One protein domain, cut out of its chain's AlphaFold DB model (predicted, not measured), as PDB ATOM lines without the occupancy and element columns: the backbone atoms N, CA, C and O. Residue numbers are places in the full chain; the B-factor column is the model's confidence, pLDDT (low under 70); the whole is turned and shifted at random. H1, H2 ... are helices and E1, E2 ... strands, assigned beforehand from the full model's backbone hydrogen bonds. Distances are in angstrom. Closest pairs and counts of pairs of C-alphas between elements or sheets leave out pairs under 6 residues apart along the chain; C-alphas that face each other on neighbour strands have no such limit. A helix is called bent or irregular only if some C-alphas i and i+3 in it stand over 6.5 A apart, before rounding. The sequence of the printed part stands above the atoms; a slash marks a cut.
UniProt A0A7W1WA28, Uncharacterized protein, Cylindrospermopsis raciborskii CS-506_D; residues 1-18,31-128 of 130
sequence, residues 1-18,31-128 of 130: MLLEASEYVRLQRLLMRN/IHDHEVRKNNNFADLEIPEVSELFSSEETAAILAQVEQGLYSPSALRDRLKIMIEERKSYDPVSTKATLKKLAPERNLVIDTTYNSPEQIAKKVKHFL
ATOM      1  N   MET A   1     -57.044 -16.841  12.550       82.81
ATOM      2  CA  MET A   1     -56.924 -18.303  12.740       82.81
ATOM      3  C   MET A   1     -56.039 -18.853  11.637       82.81
ATOM      4  O   MET A   1     -56.201 -18.420  10.505       82.81
ATOM      5  N   LEU A   2     -55.124 -19.763  11.965       86.62
ATOM      6  CA  LEU A   2     -54.263 -20.461  11.010       86.62
ATOM      7  C   LEU A   2     -54.516 -21.967  11.128       86.62
ATOM      8  O   LEU A   2     -54.435 -22.516  12.229       86.62
ATOM      9  N   LEU A   3     -54.827 -22.614  10.007       88.50
ATOM     10  CA  LEU A   3     -54.960 -24.065   9.916       88.50
ATOM     11  C   LEU A   3     -53.723 -24.616   9.218       88.50
ATOM     12  O   LEU A   3     -53.377 -24.162   8.131       88.50
ATOM     13  N   GLU A   4     -53.065 -25.578   9.848       89.88
ATOM     14  CA  GLU A   4     -51.886 -26.240   9.293       89.88
ATOM     15  C   GLU A   4     -52.117 -27.745   9.171       89.88
ATOM     16  O   GLU A   4     -53.070 -28.290   9.729       89.88
ATOM     17  N   ALA A   5     -51.273 -28.413   8.398       89.06
ATOM     18  CA  ALA A   5     -51.200 -29.863   8.321       89.06
ATOM     19  C   ALA A   5     -49.752 -30.257   8.023       89.06
ATOM     20  O   ALA A   5     -48.996 -29.429   7.512       89.06
ATOM     21  N   SER A   6     -49.381 -31.509   8.288       91.06
ATOM     22  CA  SER A   6     -48.118 -32.043   7.786       91.06
ATOM     23  C   SER A   6     -48.104 -32.005   6.258       91.06
ATOM     24  O   SER A   6     -49.151 -32.120   5.610       91.06
ATOM     25  N   GLU A   7     -46.916 -31.868   5.667       92.06
ATOM     26  CA  GLU A   7     -46.772 -31.883   4.209       92.06
ATOM     27  C   GLU A   7     -47.314 -33.190   3.622       92.06
ATOM     28  O   GLU A   7     -47.955 -33.169   2.572       92.06
ATOM     29  N   TYR A   8     -47.152 -34.318   4.324       92.19
ATOM     30  CA  TYR A   8     -47.715 -35.602   3.906       92.19
ATOM     31  C   TYR A   8     -49.243 -35.555   3.814       92.19
ATOM     32  O   TYR A   8     -49.815 -35.878   2.774       92.19
ATOM     33  N   VAL A   9     -49.928 -35.081   4.861       90.75
ATOM     34  CA  VAL A   9     -51.393 -34.944   4.838       90.75
ATOM     35  C   VAL A   9     -51.839 -33.929   3.788       90.75
ATOM     36  O   VAL A   9     -52.862 -34.132   3.128       90.75
ATOM     37  N   ARG A  10     -51.078 -32.849   3.596       91.31
ATOM     38  CA  ARG A  10     -51.342 -31.849   2.559       91.31
ATOM     39  C   ARG A  10     -51.271 -32.462   1.161       91.31
ATOM     40  O   ARG A  10     -52.199 -32.263   0.380       91.31
ATOM     41  N   LEU A  11     -50.242 -33.260   0.880       92.75
ATOM     42  CA  LEU A  11     -50.104 -33.987  -0.379       92.75
ATOM     43  C   LEU A  11     -51.270 -34.957  -0.601       92.75
ATOM     44  O   LEU A  11     -51.875 -34.937  -1.668       92.75
ATOM     45  N   GLN A  12     -51.634 -35.758   0.407       90.81
ATOM     46  CA  GLN A  12     -52.767 -36.687   0.296       90.81
ATOM     47  C   GLN A  12     -54.071 -35.949  -0.033       90.81
ATOM     48  O   GLN A  12     -54.826 -36.372  -0.906       90.81
ATOM     49  N   ARG A  13     -54.317 -34.798   0.602       89.81
ATOM     50  CA  ARG A  13     -55.484 -33.959   0.296       89.81
ATOM     51  C   ARG A  13     -55.449 -33.441  -1.139       89.81
ATOM     52  O   ARG A  13     -56.468 -33.522  -1.810       89.81
ATOM     53  N   LEU A  14     -54.304 -32.956  -1.618       90.50
ATOM     54  CA  LEU A  14     -54.144 -32.487  -3.001       90.50
ATOM     55  C   LEU A  14     -54.310 -33.608  -4.040       90.50
ATOM     56  O   LEU A  14     -54.757 -33.347  -5.151       90.50
ATOM     57  N   LEU A  15     -53.955 -34.846  -3.692       88.69
ATOM     58  CA  LEU A  15     -54.130 -36.016  -4.558       88.69
ATOM     59  C   LEU A  15     -55.586 -36.495  -4.623       88.69
ATOM     60  O   LEU A  15     -56.028 -36.970  -5.665       88.69
ATOM     61  N   MET A  16     -56.336 -36.361  -3.527       84.62
ATOM     62  CA  MET A  16     -57.758 -36.719  -3.468       84.62
ATOM     63  C   MET A  16     -58.684 -35.611  -3.986       84.62
ATOM     64  O   MET A  16     -59.838 -35.875  -4.331       84.62
ATOM     65  N   ARG A  17     -58.211 -34.364  -3.992       78.56
ATOM     66  CA  ARG A  17     -58.973 -33.196  -4.428       78.56
ATOM     67  C   ARG A  17     -58.906 -33.051  -5.947       78.56
ATOM     68  O   ARG A  17     -57.872 -33.287  -6.566       78.56
ATOM     69  N   ASN A  18     -60.029 -32.667  -6.546       64.69
ATOM     70  CA  ASN A  18     -60.158 -32.456  -7.987       64.69
ATOM     71  C   ASN A  18     -60.674 -31.038  -8.267       64.69
ATOM     72  O   ASN A  18     -61.683 -30.861  -8.951       64.69
ATOM     73  N   ILE A  31     -44.227 -34.663 -22.421       41.31
ATOM     74  CA  ILE A  31     -43.524 -35.852 -21.950       41.31
ATOM     75  C   ILE A  31     -44.405 -37.023 -22.368       41.31
ATOM     76  O   ILE A  31     -45.534 -37.154 -21.901       41.31
ATOM     77  N   HIS A  32     -43.912 -37.799 -23.334       38.75
ATOM     78  CA  HIS A  32     -44.490 -39.091 -23.682       38.75
ATOM     79  C   HIS A  32     -44.586 -39.945 -22.419       38.75
ATOM     80  O   HIS A  32     -43.657 -39.950 -21.610       38.75
ATOM     81  N   ASP A  33     -45.704 -40.651 -22.287       43.00
ATOM     82  CA  ASP A  33     -45.993 -41.627 -21.239       43.00
ATOM     83  C   ASP A  33     -45.025 -42.814 -21.401       43.00
ATOM     84  O   ASP A  33     -45.334 -43.843 -21.997       43.00
ATOM     85  N   HIS A  34     -43.769 -42.606 -21.006       40.25
ATOM     86  CA  HIS A  34     -42.739 -43.628 -21.023       40.25
ATOM     87  C   HIS A  34     -42.850 -44.433 -19.738       40.25
ATOM     88  O   HIS A  34     -42.696 -43.888 -18.648       40.25
ATOM     89  N   GLU A  35     -43.138 -45.718 -19.944       45.38
ATOM     90  CA  GLU A  35     -42.980 -46.879 -19.070       45.38
ATOM     91  C   GLU A  35     -42.562 -46.587 -17.629       45.38
ATOM     92  O   GLU A  35     -41.501 -46.019 -17.370       45.38
ATOM     93  N   VAL A  36     -43.384 -47.093 -16.706       46.34
ATOM     94  CA  VAL A  36     -43.157 -47.183 -15.262       46.34
ATOM     95  C   VAL A  36     -41.757 -47.744 -14.988       46.34
ATOM     96  O   VAL A  36     -41.553 -48.945 -14.816       46.34
ATOM     97  N   ARG A  37     -40.759 -46.861 -14.944       50.78
ATOM     98  CA  ARG A  37     -39.503 -47.142 -14.262       50.78
ATOM     99  C   ARG A  37     -39.862 -47.305 -12.790       50.78
ATOM    100  O   ARG A  37     -40.725 -46.591 -12.283       50.78
ATOM    101  N   LYS A  38     -39.233 -48.270 -12.116       52.31
ATOM    102  CA  LYS A  38     -39.295 -48.383 -10.653       52.31
ATOM    103  C   LYS A  38     -38.795 -47.062 -10.070       52.31
ATOM    104  O   LYS A  38     -37.588 -46.840 -10.021       52.31
ATOM    105  N   ASN A  39     -39.727 -46.174  -9.737       55.16
ATOM    106  CA  ASN A  39     -39.433 -44.860  -9.193       55.16
ATOM    107  C   ASN A  39     -39.059 -45.066  -7.730       55.16
ATOM    108  O   ASN A  39     -39.921 -45.085  -6.857       55.16
ATOM    109  N   ASN A  40     -37.769 -45.263  -7.481       59.84
ATOM    110  CA  ASN A  40     -37.255 -45.495  -6.135       59.84
ATOM    111  C   ASN A  40     -36.960 -44.171  -5.413       59.84
ATOM    112  O   ASN A  40     -36.582 -44.182  -4.242       59.84
ATOM    113  N   ASN A  41     -37.079 -43.030  -6.104       68.75
ATOM    114  CA  ASN A  41     -36.810 -41.706  -5.553       68.75
ATOM    115  C   ASN A  41     -37.594 -40.601  -6.298       68.75
ATOM    116  O   ASN A  41     -37.886 -40.724  -7.486       68.75
ATOM    117  N   PHE A  42     -37.871 -39.468  -5.640       74.94
ATOM    118  CA  PHE A  42     -38.448 -38.263  -6.260       74.94
ATOM    119  C   PHE A  42     -37.577 -37.669  -7.379       74.94
ATOM    120  O   PHE A  42     -38.089 -36.977  -8.261       74.94
ATOM    121  N   ALA A  43     -36.275 -37.977  -7.395       67.94
ATOM    122  CA  ALA A  43     -35.383 -37.642  -8.505       67.94
ATOM    123  C   ALA A  43     -35.868 -38.229  -9.848       67.94
ATOM    124  O   ALA A  43     -35.769 -37.555 -10.873       67.94
ATOM    125  N   ASP A  44     -36.478 -39.420  -9.835       71.81
ATOM    126  CA  ASP A  44     -37.047 -40.061 -11.031       71.81
ATOM    127  C   ASP A  44     -38.322 -39.346 -11.523       71.81
ATOM    128  O   ASP A  44     -38.726 -39.473 -12.680       71.81
ATOM    129  N   LEU A  45     -38.945 -38.535 -10.659       70.94
ATOM    130  CA  LEU A  45     -40.071 -37.667 -11.002       70.94
ATOM    131  C   LEU A  45     -39.633 -36.282 -11.500       70.94
ATOM    132  O   LEU A  45     -40.499 -35.448 -11.757       70.94
ATOM    133  N   GLU A  46     -38.326 -36.046 -11.663       77.50
ATOM    134  CA  GLU A  46     -37.727 -34.758 -12.047       77.50
ATOM    135  C   GLU A  46     -37.991 -33.637 -11.025       77.50
ATOM    136  O   GLU A  46     -38.041 -32.460 -11.385       77.50
ATOM    137  N   ILE A  47     -38.176 -33.989  -9.745       75.12
ATOM    138  CA  ILE A  47     -38.382 -33.020  -8.659       75.12
ATOM    139  C   ILE A  47     -37.528 -33.384  -7.427       75.12
ATOM    140  O   ILE A  47     -38.059 -33.797  -6.394       75.12
ATOM    141  N   PRO A  48     -36.192 -33.243  -7.500       75.94
ATOM    142  CA  PRO A  48     -35.300 -33.599  -6.391       75.94
ATOM    143  C   PRO A  48     -35.485 -32.705  -5.153       75.94
ATOM    144  O   PRO A  48     -35.256 -33.141  -4.031       75.94
ATOM    145  N   GLU A  49     -35.953 -31.470  -5.343       77.81
ATOM    146  CA  GLU A  49     -36.186 -30.468  -4.289       77.81
ATOM    147  C   GLU A  49     -37.259 -30.903  -3.270       77.81
ATOM    148  O   GLU A  49     -37.333 -30.376  -2.163       77.81
ATOM    149  N   VAL A  50     -38.091 -31.889  -3.622       81.31
ATOM    150  CA  VAL A  50     -39.152 -32.420  -2.754       81.31
ATOM    151  C   VAL A  50     -38.610 -33.309  -1.642       81.31
ATOM    152  O   VAL A  50     -39.279 -33.474  -0.625       81.31
ATOM    153  N   SER A  51     -37.408 -33.868  -1.789       77.38
ATOM    154  CA  SER A  51     -36.827 -34.765  -0.784       77.38
ATOM    155  C   SER A  51     -36.658 -34.107   0.592       77.38
ATOM    156  O   SER A  51     -36.579 -34.813   1.588       77.38
ATOM    157  N   GLU A  52     -36.646 -32.773   0.669       83.94
ATOM    158  CA  GLU A  52     -36.606 -32.025   1.933       83.94
ATOM    159  C   GLU A  52     -37.989 -31.840   2.588       83.94
ATOM    160  O   GLU A  52     -38.074 -31.407   3.737       83.94
ATOM    161  N   LEU A  53     -39.085 -32.136   1.875       86.38
ATOM    162  CA  LEU A  53     -40.461 -31.973   2.368       86.38
ATOM    163  C   LEU A  53     -40.947 -33.150   3.212       86.38
ATOM    164  O   LEU A  53     -41.874 -32.985   4.004       86.38
ATOM    165  N   PHE A  54     -40.357 -34.325   3.017       90.75
ATOM    166  CA  PHE A  54     -40.838 -35.576   3.584       90.75
ATOM    167  C   PHE A  54     -39.695 -36.324   4.257       90.75
ATOM    168  O   PHE A  54     -38.565 -36.344   3.773       90.75
ATOM    169  N   SER A  55     -40.000 -37.000   5.357       89.88
ATOM    170  CA  SER A  55     -39.101 -38.000   5.927       89.88
ATOM    171  C   SER A  55     -38.889 -39.170   4.955       89.88
ATOM    172  O   SER A  55     -39.650 -39.375   4.003       89.88
ATOM    173  N   SER A  56     -37.863 -39.986   5.202       87.75
ATOM    174  CA  SER A  56     -37.621 -41.198   4.407       87.75
ATOM    175  C   SER A  56     -38.792 -42.185   4.477       87.75
ATOM    176  O   SER A  56     -39.099 -42.835   3.481       87.75
ATOM    177  N   GLU A  57     -39.471 -42.265   5.626       90.06
ATOM    178  CA  GLU A  57     -40.660 -43.102   5.814       90.06
ATOM    179  C   GLU A  57     -41.848 -42.585   4.991       90.06
ATOM    180  O   GLU A  57     -42.456 -43.344   4.239       90.06
ATOM    181  N   GLU A  58     -42.134 -41.280   5.052       92.44
ATOM    182  CA  GLU A  58     -43.187 -40.658   4.238       92.44
ATOM    183  C   GLU A  58     -42.888 -40.777   2.741       92.44
ATOM    184  O   GLU A  58     -43.785 -41.076   1.956       92.44
ATOM    185  N   THR A  59     -41.627 -40.606   2.339       90.56
ATOM    186  CA  THR A  59     -41.191 -40.780   0.947       90.56
ATOM    187  C   THR A  59     -41.475 -42.197   0.455       90.56
ATOM    188  O   THR A  59     -42.074 -42.370  -0.605       90.56
ATOM    189  N   ALA A  60     -41.099 -43.213   1.236       89.38
ATOM    190  CA  ALA A  60     -41.371 -44.605   0.899       89.38
ATOM    191  C   ALA A  60     -42.881 -44.882   0.810       89.38
ATOM    192  O   ALA A  60     -43.330 -45.530  -0.134       89.38
ATOM    193  N   ALA A  61     -43.674 -44.344   1.743       91.00
ATOM    194  CA  ALA A  61     -45.128 -44.479   1.724       91.00
ATOM    195  C   ALA A  61     -45.756 -43.839   0.473       91.00
ATOM    196  O   ALA A  61     -46.614 -44.450  -0.162       91.00
ATOM    197  N   ILE A  62     -45.307 -42.642   0.082       91.31
ATOM    198  CA  ILE A  62     -45.775 -41.944  -1.125       91.31
ATOM    199  C   ILE A  62     -45.452 -42.760  -2.383       91.31
ATOM    200  O   ILE A  62     -46.323 -42.966  -3.227       91.31
ATOM    201  N   LEU A  63     -44.214 -43.243  -2.517       88.69
ATOM    202  CA  LEU A  63     -43.800 -44.020  -3.688       88.69
ATOM    203  C   LEU A  63     -44.537 -45.363  -3.767       88.69
ATOM    204  O   LEU A  63     -44.992 -45.739  -4.847       88.69
ATOM    205  N   ALA A  64     -44.772 -46.028  -2.632       89.38
ATOM    206  CA  ALA A  64     -45.552 -47.264  -2.581       89.38
ATOM    207  C   ALA A  64     -46.990 -47.078  -3.105       89.38
ATOM    208  O   ALA A  64     -47.523 -47.973  -3.757       89.38
ATOM    209  N   GLN A  65     -47.617 -45.917  -2.879       88.50
ATOM    210  CA  GLN A  65     -48.945 -45.620  -3.436       88.50
ATOM    211  C   GLN A  65     -48.929 -45.538  -4.971       88.50
ATOM    212  O   GLN A  65     -49.891 -45.948  -5.621       88.50
ATOM    213  N   VAL A  66     -47.836 -45.045  -5.561       86.88
ATOM    214  CA  VAL A  66     -47.651 -45.011  -7.020       86.88
ATOM    215  C   VAL A  66     -47.397 -46.413  -7.568       86.88
ATOM    216  O   VAL A  66     -47.999 -46.794  -8.569       86.88
ATOM    217  N   GLU A  67     -46.563 -47.210  -6.897       85.00
ATOM    218  CA  GLU A  67     -46.303 -48.607  -7.280       85.00
ATOM    219  C   GLU A  67     -47.569 -49.473  -7.231       85.00
ATOM    220  O   GLU A  67     -47.770 -50.331  -8.088       85.00
ATOM    221  N   GLN A  68     -48.452 -49.220  -6.264       86.69
ATOM    222  CA  GLN A  68     -49.756 -49.879  -6.139       86.69
ATOM    223  C   GLN A  68     -50.796 -49.372  -7.154       86.69
ATOM    224  O   GLN A  68     -51.907 -49.894  -7.202       86.69
ATOM    225  N   GLY A  69     -50.463 -48.354  -7.955       84.06
ATOM    226  CA  GLY A  69     -51.360 -47.773  -8.952       84.06
ATOM    227  C   GLY A  69     -52.484 -46.910  -8.372       84.06
ATOM    228  O   GLY A  69     -53.425 -46.595  -9.097       84.06
ATOM    229  N   LEU A  70     -52.405 -46.510  -7.096       84.94
ATOM    230  CA  LEU A  70     -53.401 -45.621  -6.481       84.94
ATOM    231  C   LEU A  70     -53.361 -44.219  -7.100       84.94
ATOM    232  O   LEU A  70     -54.400 -43.589  -7.274       84.94
ATOM    233  N   TYR A  71     -52.165 -43.752  -7.465       86.50
ATOM    234  CA  TYR A  71     -51.951 -42.476  -8.141       86.50
ATOM    235  C   TYR A  71     -50.981 -42.647  -9.306       86.50
ATOM    236  O   TYR A  71     -50.003 -43.389  -9.208       86.50
ATOM    237  N   SER A  72     -51.210 -41.924 -10.407       86.44
ATOM    238  CA  SER A  72     -50.239 -41.901 -11.500       86.44
ATOM    239  C   SER A  72     -48.980 -41.113 -11.092       86.44
ATOM    240  O   SER A  72     -49.080 -40.120 -10.358       86.44
ATOM    241  N   PRO A  73     -47.789 -41.474 -11.610       86.12
ATOM    242  CA  PRO A  73     -46.566 -40.697 -11.387       86.12
ATOM    243  C   PRO A  73     -46.705 -39.222 -11.796       86.12
ATOM    244  O   PRO A  73     -46.149 -38.337 -11.147       86.12
ATOM    245  N   SER A  74     -47.466 -38.946 -12.861       85.19
ATOM    246  CA  SER A  74     -47.749 -37.590 -13.342       85.19
ATOM    247  C   SER A  74     -48.633 -36.797 -12.377       85.19
ATOM    248  O   SER A  74     -48.327 -35.641 -12.092       85.19
ATOM    249  N   ALA A  75     -49.670 -37.418 -11.805       86.56
ATOM    250  CA  ALA A  75     -50.518 -36.779 -10.802       86.56
ATOM    251  C   ALA A  75     -49.715 -36.430  -9.544       86.56
ATOM    252  O   ALA A  75     -49.801 -35.304  -9.059       86.56
ATOM    253  N   LEU A  76     -48.872 -37.349  -9.060       89.31
ATOM    254  CA  LEU A  76     -47.976 -37.068  -7.938       89.31
ATOM    255  C   LEU A  76     -47.039 -35.893  -8.251       89.31
ATOM    256  O   LEU A  76     -46.971 -34.932  -7.484       89.31
ATOM    257  N   ARG A  77     -46.370 -35.931  -9.406       89.12
ATOM    258  CA  ARG A  77     -45.454 -34.877  -9.861       89.12
ATOM    259  C   ARG A  77     -46.122 -33.500  -9.888       89.12
ATOM    260  O   ARG A  77     -45.562 -32.535  -9.377       89.12
ATOM    261  N   ASP A  78     -47.314 -33.402 -10.465       88.62
ATOM    262  CA  ASP A  78     -48.025 -32.129 -10.586       88.62
ATOM    263  C   ASP A  78     -48.379 -31.536  -9.215       88.62
ATOM    264  O   ASP A  78     -48.262 -30.330  -9.013       88.62
ATOM    265  N   ARG A  79     -48.767 -32.377  -8.251       90.81
ATOM    266  CA  ARG A  79     -49.190 -31.933  -6.910       90.81
ATOM    267  C   ARG A  79     -47.992 -31.503  -6.075       90.81
ATOM    268  O   ARG A  79     -48.050 -30.483  -5.394       90.81
ATOM    269  N   LEU A  80     -46.872 -32.202  -6.222       91.44
ATOM    270  CA  LEU A  80     -45.597 -31.788  -5.646       91.44
ATOM    271  C   LEU A  80     -45.120 -30.434  -6.193       91.44
ATOM    272  O   LEU A  80     -44.642 -29.602  -5.423       91.44
ATOM    273  N   LYS A  81     -45.310 -30.160  -7.491       89.69
ATOM    274  CA  LYS A  81     -45.006 -28.836  -8.065       89.69
ATOM    275  C   LYS A  81     -45.859 -27.729  -7.452       89.69
ATOM    276  O   LYS A  81     -45.311 -26.677  -7.143       89.69
ATOM    277  N   ILE A  82     -47.158 -27.963  -7.233       88.88
ATOM    278  CA  ILE A  82     -48.031 -27.001  -6.531       88.88
ATOM    279  C   ILE A  82     -47.438 -26.675  -5.158       88.88
ATOM    280  O   ILE A  82     -47.220 -25.509  -4.838       88.88
ATOM    281  N   MET A  83     -47.099 -27.705  -4.379       89.69
ATOM    282  CA  MET A  83     -46.548 -27.540  -3.031       89.69
ATOM    283  C   MET A  83     -45.251 -26.719  -3.012       89.69
ATOM    284  O   MET A  83     -45.067 -25.907  -2.104       89.69
ATOM    285  N   ILE A  84     -44.370 -26.904  -4.001       88.25
ATOM    286  CA  ILE A  84     -43.127 -26.129  -4.138       88.25
ATOM    287  C   ILE A  84     -43.414 -24.670  -4.505       88.25
ATOM    288  O   ILE A  84     -42.877 -23.765  -3.867       88.25
ATOM    289  N   GLU A  85     -44.251 -24.426  -5.514       87.94
ATOM    290  CA  GLU A  85     -44.569 -23.063  -5.963       87.94
ATOM    291  C   GLU A  85     -45.282 -22.248  -4.874       87.94
ATOM    292  O   GLU A  85     -45.001 -21.060  -4.682       87.94
ATOM    293  N   GLU A  86     -46.137 -22.891  -4.078       87.19
ATOM    294  CA  GLU A  86     -46.750 -22.268  -2.904       87.19
ATOM    295  C   GLU A  86     -45.703 -21.851  -1.864       87.19
ATOM    296  O   GLU A  86     -45.778 -20.740  -1.339       87.19
ATOM    297  N   ARG A  87     -44.685 -22.686  -1.606       85.06
ATOM    298  CA  ARG A  87     -43.601 -22.354  -0.662       85.06
ATOM    299  C   ARG A  87     -42.685 -21.238  -1.160       85.06
ATOM    300  O   ARG A  87     -42.138 -20.503  -0.344       85.06
ATOM    301  N   LYS A  88     -42.524 -21.082  -2.477       84.38
ATOM    302  CA  LYS A  88     -41.820 -19.922  -3.056       84.38
ATOM    303  C   LYS A  88     -42.594 -18.625  -2.829       84.38
ATOM    304  O   LYS A  88     -41.991 -17.572  -2.648       84.38
ATOM    305  N   SER A  89     -43.922 -18.708  -2.844       83.50
ATOM    306  CA  SER A  89     -44.814 -17.552  -2.716       83.50
ATOM    307  C   SER A  89     -45.082 -17.162  -1.260       83.50
ATOM    308  O   SER A  89     -45.350 -15.996  -0.968       83.50
ATOM    309  N   TYR A  90     -45.035 -18.126  -0.342       78.56
ATOM    310  CA  TYR A  90     -45.406 -17.939   1.053       78.56
ATOM    311  C   TYR A  90     -44.578 -18.835   1.980       78.56
ATOM    312  O   TYR A  90     -44.482 -20.041   1.766       78.56
ATOM    313  N   ASP A  91     -44.038 -18.253   3.055       83.69
ATOM    314  CA  ASP A  91     -43.391 -18.996   4.141       83.69
ATOM    315  C   ASP A  91     -44.392 -19.247   5.291       83.69
ATOM    316  O   ASP A  91     -44.625 -18.358   6.130       83.69
ATOM    317  N   PRO A  92     -44.994 -20.450   5.371       81.94
ATOM    318  CA  PRO A  92     -45.943 -20.784   6.428       81.94
ATOM    319  C   PRO A  92     -45.302 -20.830   7.820       81.94
ATOM    320  O   PRO A  92     -45.970 -20.511   8.809       81.94
ATOM    321  N   VAL A  93     -44.019 -21.192   7.918       85.12
ATOM    322  CA  VAL A  93     -43.317 -21.355   9.198       85.12
ATOM    323  C   VAL A  93     -43.063 -19.989   9.822       85.12
ATOM    324  O   VAL A  93     -43.459 -19.747  10.968       85.12
ATOM    325  N   SER A  94     -42.469 -19.074   9.053       86.25
ATOM    326  CA  SER A  94     -42.216 -17.705   9.507       86.25
ATOM    327  C   SER A  94     -43.516 -16.964   9.819       86.25
ATOM    328  O   SER A  94     -43.618 -16.284  10.845       86.25
ATOM    329  N   THR A  95     -44.559 -17.157   9.005       88.00
ATOM    330  CA  THR A  95     -45.857 -16.515   9.248       88.00
ATOM    331  C   THR A  95     -46.487 -16.995  10.550       88.00
ATOM    332  O   THR A  95     -46.906 -16.177  11.372       88.00
ATOM    333  N   LYS A  96     -46.494 -18.310  10.806       89.75
ATOM    334  CA  LYS A  96     -46.964 -18.873  12.080       89.75
ATOM    335  C   LYS A  96     -46.179 -18.315  13.264       89.75
ATOM    336  O   LYS A  96     -46.788 -17.910  14.256       89.75
ATOM    337  N   ALA A  97     -44.849 -18.302  13.174       90.62
ATOM    338  CA  ALA A  97     -43.987 -17.786  14.235       90.62
ATOM    339  C   ALA A  97     -44.278 -16.304  14.518       90.62
ATOM    340  O   ALA A  97     -44.440 -15.906  15.674       90.62
ATOM    341  N   THR A  98     -44.436 -15.509  13.462       91.06
ATOM    342  CA  THR A  98     -44.754 -14.080  13.539       91.06
ATOM    343  C   THR A  98     -46.123 -13.839  14.169       91.06
ATOM    344  O   THR A  98     -46.234 -13.038  15.096       91.06
ATOM    345  N   LEU A  99     -47.159 -14.566  13.744       89.94
ATOM    346  CA  LEU A  99     -48.510 -14.445  14.301       89.94
ATOM    347  C   LEU A  99     -48.560 -14.826  15.786       89.94
ATOM    348  O   LEU A  99     -49.166 -14.105  16.583       89.94
ATOM    349  N   LYS A 100     -47.885 -15.917  16.173       90.75
ATOM    350  CA  LYS A 100     -47.771 -16.327  17.581       90.75
ATOM    351  C   LYS A 100     -47.046 -15.283  18.431       90.75
ATOM    352  O   LYS A 100     -47.407 -15.101  19.587       90.75
ATOM    353  N   LYS A 101     -46.050 -14.593  17.867       92.75
ATOM    354  CA  LYS A 101     -45.286 -13.554  18.566       92.75
ATOM    355  C   LYS A 101     -46.049 -12.232  18.691       92.75
ATOM    356  O   LYS A 101     -46.036 -11.632  19.757       92.75
ATOM    357  N   LEU A 102     -46.668 -11.755  17.610       93.75
ATOM    358  CA  LEU A 102     -47.259 -10.411  17.554       93.75
ATOM    359  C   LEU A 102     -48.628 -10.320  18.222       93.75
ATOM    360  O   LEU A 102     -48.979  -9.267  18.750       93.75
ATOM    361  N   ALA A 103     -49.423 -11.388  18.172       89.94
ATOM    362  CA  ALA A 103     -50.759 -11.373  18.747       89.94
ATOM    363  C   ALA A 103     -51.153 -12.765  19.270       89.94
ATOM    364  O   ALA A 103     -52.044 -13.397  18.697       89.94
ATOM    365  N   PRO A 104     -50.491 -13.257  20.337       86.88
ATOM    366  CA  PRO A 104     -50.728 -14.597  20.880       86.88
ATOM    367  C   PRO A 104     -52.200 -14.822  21.248       86.88
ATOM    368  O   PRO A 104     -52.785 -15.820  20.840       86.88
ATOM    369  N   GLU A 105     -52.835 -13.838  21.888       89.94
ATOM    370  CA  GLU A 105     -54.241 -13.918  22.316       89.94
ATOM    371  C   GLU A 105     -55.251 -13.687  21.181       89.94
ATOM    372  O   GLU A 105     -56.446 -13.900  21.345       89.94
ATOM    373  N   ARG A 106     -54.802 -13.235  20.000       89.31
ATOM    374  CA  ARG A 106     -55.683 -12.976  18.842       89.31
ATOM    375  C   ARG A 106     -55.519 -14.010  17.733       89.31
ATOM    376  O   ARG A 106     -56.145 -13.883  16.681       89.31
ATOM    377  N   ASN A 107     -54.697 -15.036  17.957       91.31
ATOM    378  CA  ASN A 107     -54.375 -16.039  16.956       91.31
ATOM    379  C   ASN A 107     -54.543 -17.458  17.492       91.31
ATOM    380  O   ASN A 107     -53.722 -17.967  18.246       91.31
ATOM    381  N   LEU A 108     -55.555 -18.150  16.974       92.69
ATOM    382  CA  LEU A 108     -55.693 -19.592  17.129       92.69
ATOM    383  C   LEU A 108     -54.972 -20.321  15.986       92.69
ATOM    384  O   LEU A 108     -55.303 -20.108  14.815       92.69
ATOM    385  N   VAL A 109     -54.012 -21.181  16.329       91.56
ATOM    386  CA  VAL A 109     -53.312 -22.072  15.388       91.56
ATOM    387  C   VAL A 109     -53.735 -23.508  15.669       91.56
ATOM    388  O   VAL A 109     -53.626 -23.962  16.809       91.56
ATOM    389  N   ILE A 110     -54.221 -24.220  14.652       93.19
ATOM    390  CA  ILE A 110     -54.702 -25.598  14.797       93.19
ATOM    391  C   ILE A 110     -54.066 -26.491  13.738       93.19
ATOM    392  O   ILE A 110     -54.198 -26.237  12.542       93.19
ATOM    393  N   ASP A 111     -53.444 -27.574  14.197       92.56
ATOM    394  CA  ASP A 111     -52.943 -28.634  13.332       92.56
ATOM    395  C   ASP A 111     -54.065 -29.613  12.968       92.56
ATOM    396  O   ASP A 111     -54.569 -30.372  13.797       92.56
ATOM    397  N   THR A 112     -54.468 -29.590  11.708       92.88
ATOM    398  CA  THR A 112     -55.526 -30.428  11.137       92.88
ATOM    399  C   THR A 112     -55.062 -31.850  10.812       92.88
ATOM    400  O   THR A 112     -55.872 -32.651  10.356       92.88
ATOM    401  N   THR A 113     -53.786 -32.179  11.031       92.06
ATOM    402  CA  THR A 113     -53.255 -33.553  10.969       92.06
ATOM    403  C   THR A 113     -53.811 -34.394  12.112       92.06
ATOM    404  O   THR A 113     -54.188 -35.543  11.920       92.06
ATOM    405  N   TYR A 114     -53.896 -33.796  13.304       91.38
ATOM    406  CA  TYR A 114     -54.236 -34.493  14.549       91.38
ATOM    407  C   TYR A 114     -55.598 -34.097  15.123       91.38
ATOM    408  O   TYR A 114     -55.975 -34.582  16.186       91.38
ATOM    409  N   ASN A 115     -56.312 -33.174  14.474       91.56
ATOM    410  CA  ASN A 115     -57.596 -32.681  14.956       91.56
ATOM    411  C   ASN A 115     -58.706 -32.989  13.951       91.56
ATOM    412  O   ASN A 115     -58.652 -32.535  12.809       91.56
ATOM    413  N   SER A 116     -59.733 -33.708  14.407       90.88
ATOM    414  CA  SER A 116     -60.969 -33.919  13.653       90.88
ATOM    415  C   SER A 116     -61.757 -32.608  13.502       90.88
ATOM    416  O   SER A 116     -61.568 -31.681  14.302       90.88
ATOM    417  N   PRO A 117     -62.686 -32.512  12.533       92.00
ATOM    418  CA  PRO A 117     -63.556 -31.345  12.383       92.00
ATOM    419  C   PRO A 117     -64.276 -30.938  13.678       92.00
ATOM    420  O   PRO A 117     -64.333 -29.756  14.015       92.00
ATOM    421  N   GLU A 118     -64.757 -31.904  14.461       95.88
ATOM    422  CA  GLU A 118     -65.449 -31.671  15.732       95.88
ATOM    423  C   GLU A 118     -64.499 -31.090  16.789       95.88
ATOM    424  O   GLU A 118     -64.855 -30.165  17.526       95.88
ATOM    425  N   GLN A 119     -63.264 -31.598  16.853       95.75
ATOM    426  CA  GLN A 119     -62.232 -31.088  17.759       95.75
ATOM    427  C   GLN A 119     -61.807 -29.667  17.378       95.75
ATOM    428  O   GLN A 119     -61.651 -28.816  18.258       95.75
ATOM    429  N   ILE A 120     -61.669 -29.388  16.078       94.69
ATOM    430  CA  ILE A 120     -61.400 -28.044  15.554       94.69
ATOM    431  C   ILE A 120     -62.536 -27.101  15.960       94.69
ATOM    432  O   ILE A 120     -62.272 -26.061  16.563       94.69
ATOM    433  N   ALA A 121     -63.795 -27.478  15.714       94.94
ATOM    434  CA  ALA A 121     -64.959 -26.670  16.069       94.94
ATOM    435  C   ALA A 121     -64.999 -26.352  17.572       94.94
ATOM    436  O   ALA A 121     -65.234 -25.206  17.964       94.94
ATOM    437  N   LYS A 122     -64.689 -27.337  18.425       96.00
ATOM    438  CA  LYS A 122     -64.590 -27.140  19.877       96.00
ATOM    439  C   LYS A 122     -63.500 -26.129  20.247       96.00
ATOM    440  O   LYS A 122     -63.753 -25.251  21.071       96.00
ATOM    441  N   LYS A 123     -62.313 -26.218  19.636       94.81
ATOM    442  CA  LYS A 123     -61.201 -25.274  19.860       94.81
ATOM    443  C   LYS A 123     -61.552 -23.855  19.412       94.81
ATOM    444  O   LYS A 123     -61.291 -22.912  20.150       94.81
ATOM    445  N   VAL A 124     -62.182 -23.710  18.247       94.62
ATOM    446  CA  VAL A 124     -62.636 -22.411  17.726       94.62
ATOM    447  C   VAL A 124     -63.675 -21.790  18.653       94.62
ATOM    448  O   VAL A 124     -63.534 -20.634  19.037       94.62
ATOM    449  N   LYS A 125     -64.685 -22.563  19.070       95.44
ATOM    450  CA  LYS A 125     -65.712 -22.085  20.000       95.44
ATOM    451  C   LYS A 125     -65.102 -21.618  21.321       95.44
ATOM    452  O   LYS A 125     -65.484 -20.570  21.819       95.44
ATOM    453  N   HIS A 126     -64.159 -22.381  21.871       94.38
ATOM    454  CA  HIS A 126     -63.466 -22.006  23.101       94.38
ATOM    455  C   HIS A 126     -62.682 -20.699  22.937       94.38
ATOM    456  O   HIS A 126     -62.795 -19.819  23.774       94.38
ATOM    457  N   PHE A 127     -61.952 -20.540  21.834       93.75
ATOM    458  CA  PHE A 127     -61.179 -19.330  21.558       93.75
ATOM    459  C   PHE A 127     -62.037 -18.069  21.369       93.75
ATOM    460  O   PHE A 127     -61.579 -16.982  21.682       93.75
ATOM    461  N   LEU A 128     -63.257 -18.196  20.837       92.31
ATOM    462  CA  LEU A 128     -64.152 -17.052  20.604       92.31
ATOM    463  C   LEU A 128     -64.980 -16.644  21.830       92.31
ATOM    464  O   LEU A 128     -65.548 -15.557  21.831       92.31
TER     465      LEU A 128
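AT A GLANCE: This is residues 1 to 18 and 31 to 128 of the 130 residues of an uncharacterized protein of Cylindrospermopsis raciborskii CS-506_D (UniProt A0A7W1WA28). The model is an elongated, loosely built body of two lobes. One lobe is a loose cluster of helices in which H1 and H5 cross, with H4 beside H1 and the short H2 and H3 near H5; the other is a small ribbon of two parallel strands, E1 and E2, between H6 and H7. The lobes are joined by residues 5 and 6, between E1 and H1, and by the turn from H5 into H6, where residues 85 to 91 stand free. The printed part has 116 residues, with seven named helices and two named strands in the order E1, H1, H2, H3, H4, H5, H6, E2, H7; its class is mostly helix. The whole is loose, with a radius of gyration of the C-alphas of 17.2 A, and spans 54 by 29 by 26 A.

IN THESE COORDINATES: The strand E1, residues 2 to 4, begins with C-alpha 2 at (-54.263, -20.461, 11.010). The helix H1, residues 7 to 16, is 14.2 A long from first to last C-alpha. After the cut come two short helices, H2, residues 42 to 45, and H3, residues 48 to 52; H3 is neither bent nor irregular, but only just: C-alphas 49 and 52 are 6.4 A apart. H4, residues 56 to 67, is 16.3 A long. H5, residues 73 to 89, is the longest helix at 24.8 A, from C-alpha 73 at (-46.566, -40.697, -11.387) to C-alpha 89 at (-44.814, -17.552, -2.716). H6, residues 92 to 102, is 15.3 A long. The strand E2 holds residues 109 to 111, and H7, residues 117 to 128, is 16.5 A long and ends with C-alpha 128 at (-64.152, -17.052, 20.604).

HOW THE PARTS SIT: E1 and E2 are parallel neighbours at 18 degrees; C-alphas 2 and 109 face each other at 4.8 A. N 4 and O 110 are within hydrogen-bond range at 3.0 A, as are N 110 and O 2 at 3.0 A. The closest C-alphas of E1 and H6 are those of Leu 2 and Lys 96, 7.5 A apart; those of E2 and H7 are Ile 110 and Ile 120, at 7.2 A. H6 and H7 are apart. H1 touches H5, opposite ways at a steep tilt of 53 degrees, with the C-alphas of Leu 14 and Arg 79 closest at 6.3 A. H1 and H4 are close but not clearly touching, the same way at a shallow tilt of 15 degrees; the C-alphas of Tyr 8 and Glu 58 are closest, at 6.8 A. H2 and H3 touch only at the corner, and only just, with 3 pairs of C-alphas within 8 A; Phe 42 and Pro 48 are closest, at 5.6 A. H3 and H5 are close but not clearly touching, with the C-alphas of Val 50 and Leu 80 closest at 7.1 A. H5 and H6 meet only through their link. Every O i to N i+4 pair is within hydrogen-bond range in H1, H4, H5, H6 and H7; H3 has 0 of 1, with 1 of 2 O i to N i+3 pairs, and H2 is too short for an O i to N i+4 pair.

THE WHOLE: The two C-alphas farthest apart are those of Glu 35 and Glu 105, 54.1 A. Residues 19 to 30 are not printed, and C-alphas 18 and 31 are 22.0 A apart across the cut, which lies in the link from H1 to H2. Of the links that are printed whole, H6 to E2 is short and the others are tight. The mean pLDDT of the printed part is 84.2; it is under 70 at residue 18, residues 31 to 41 and residue 43.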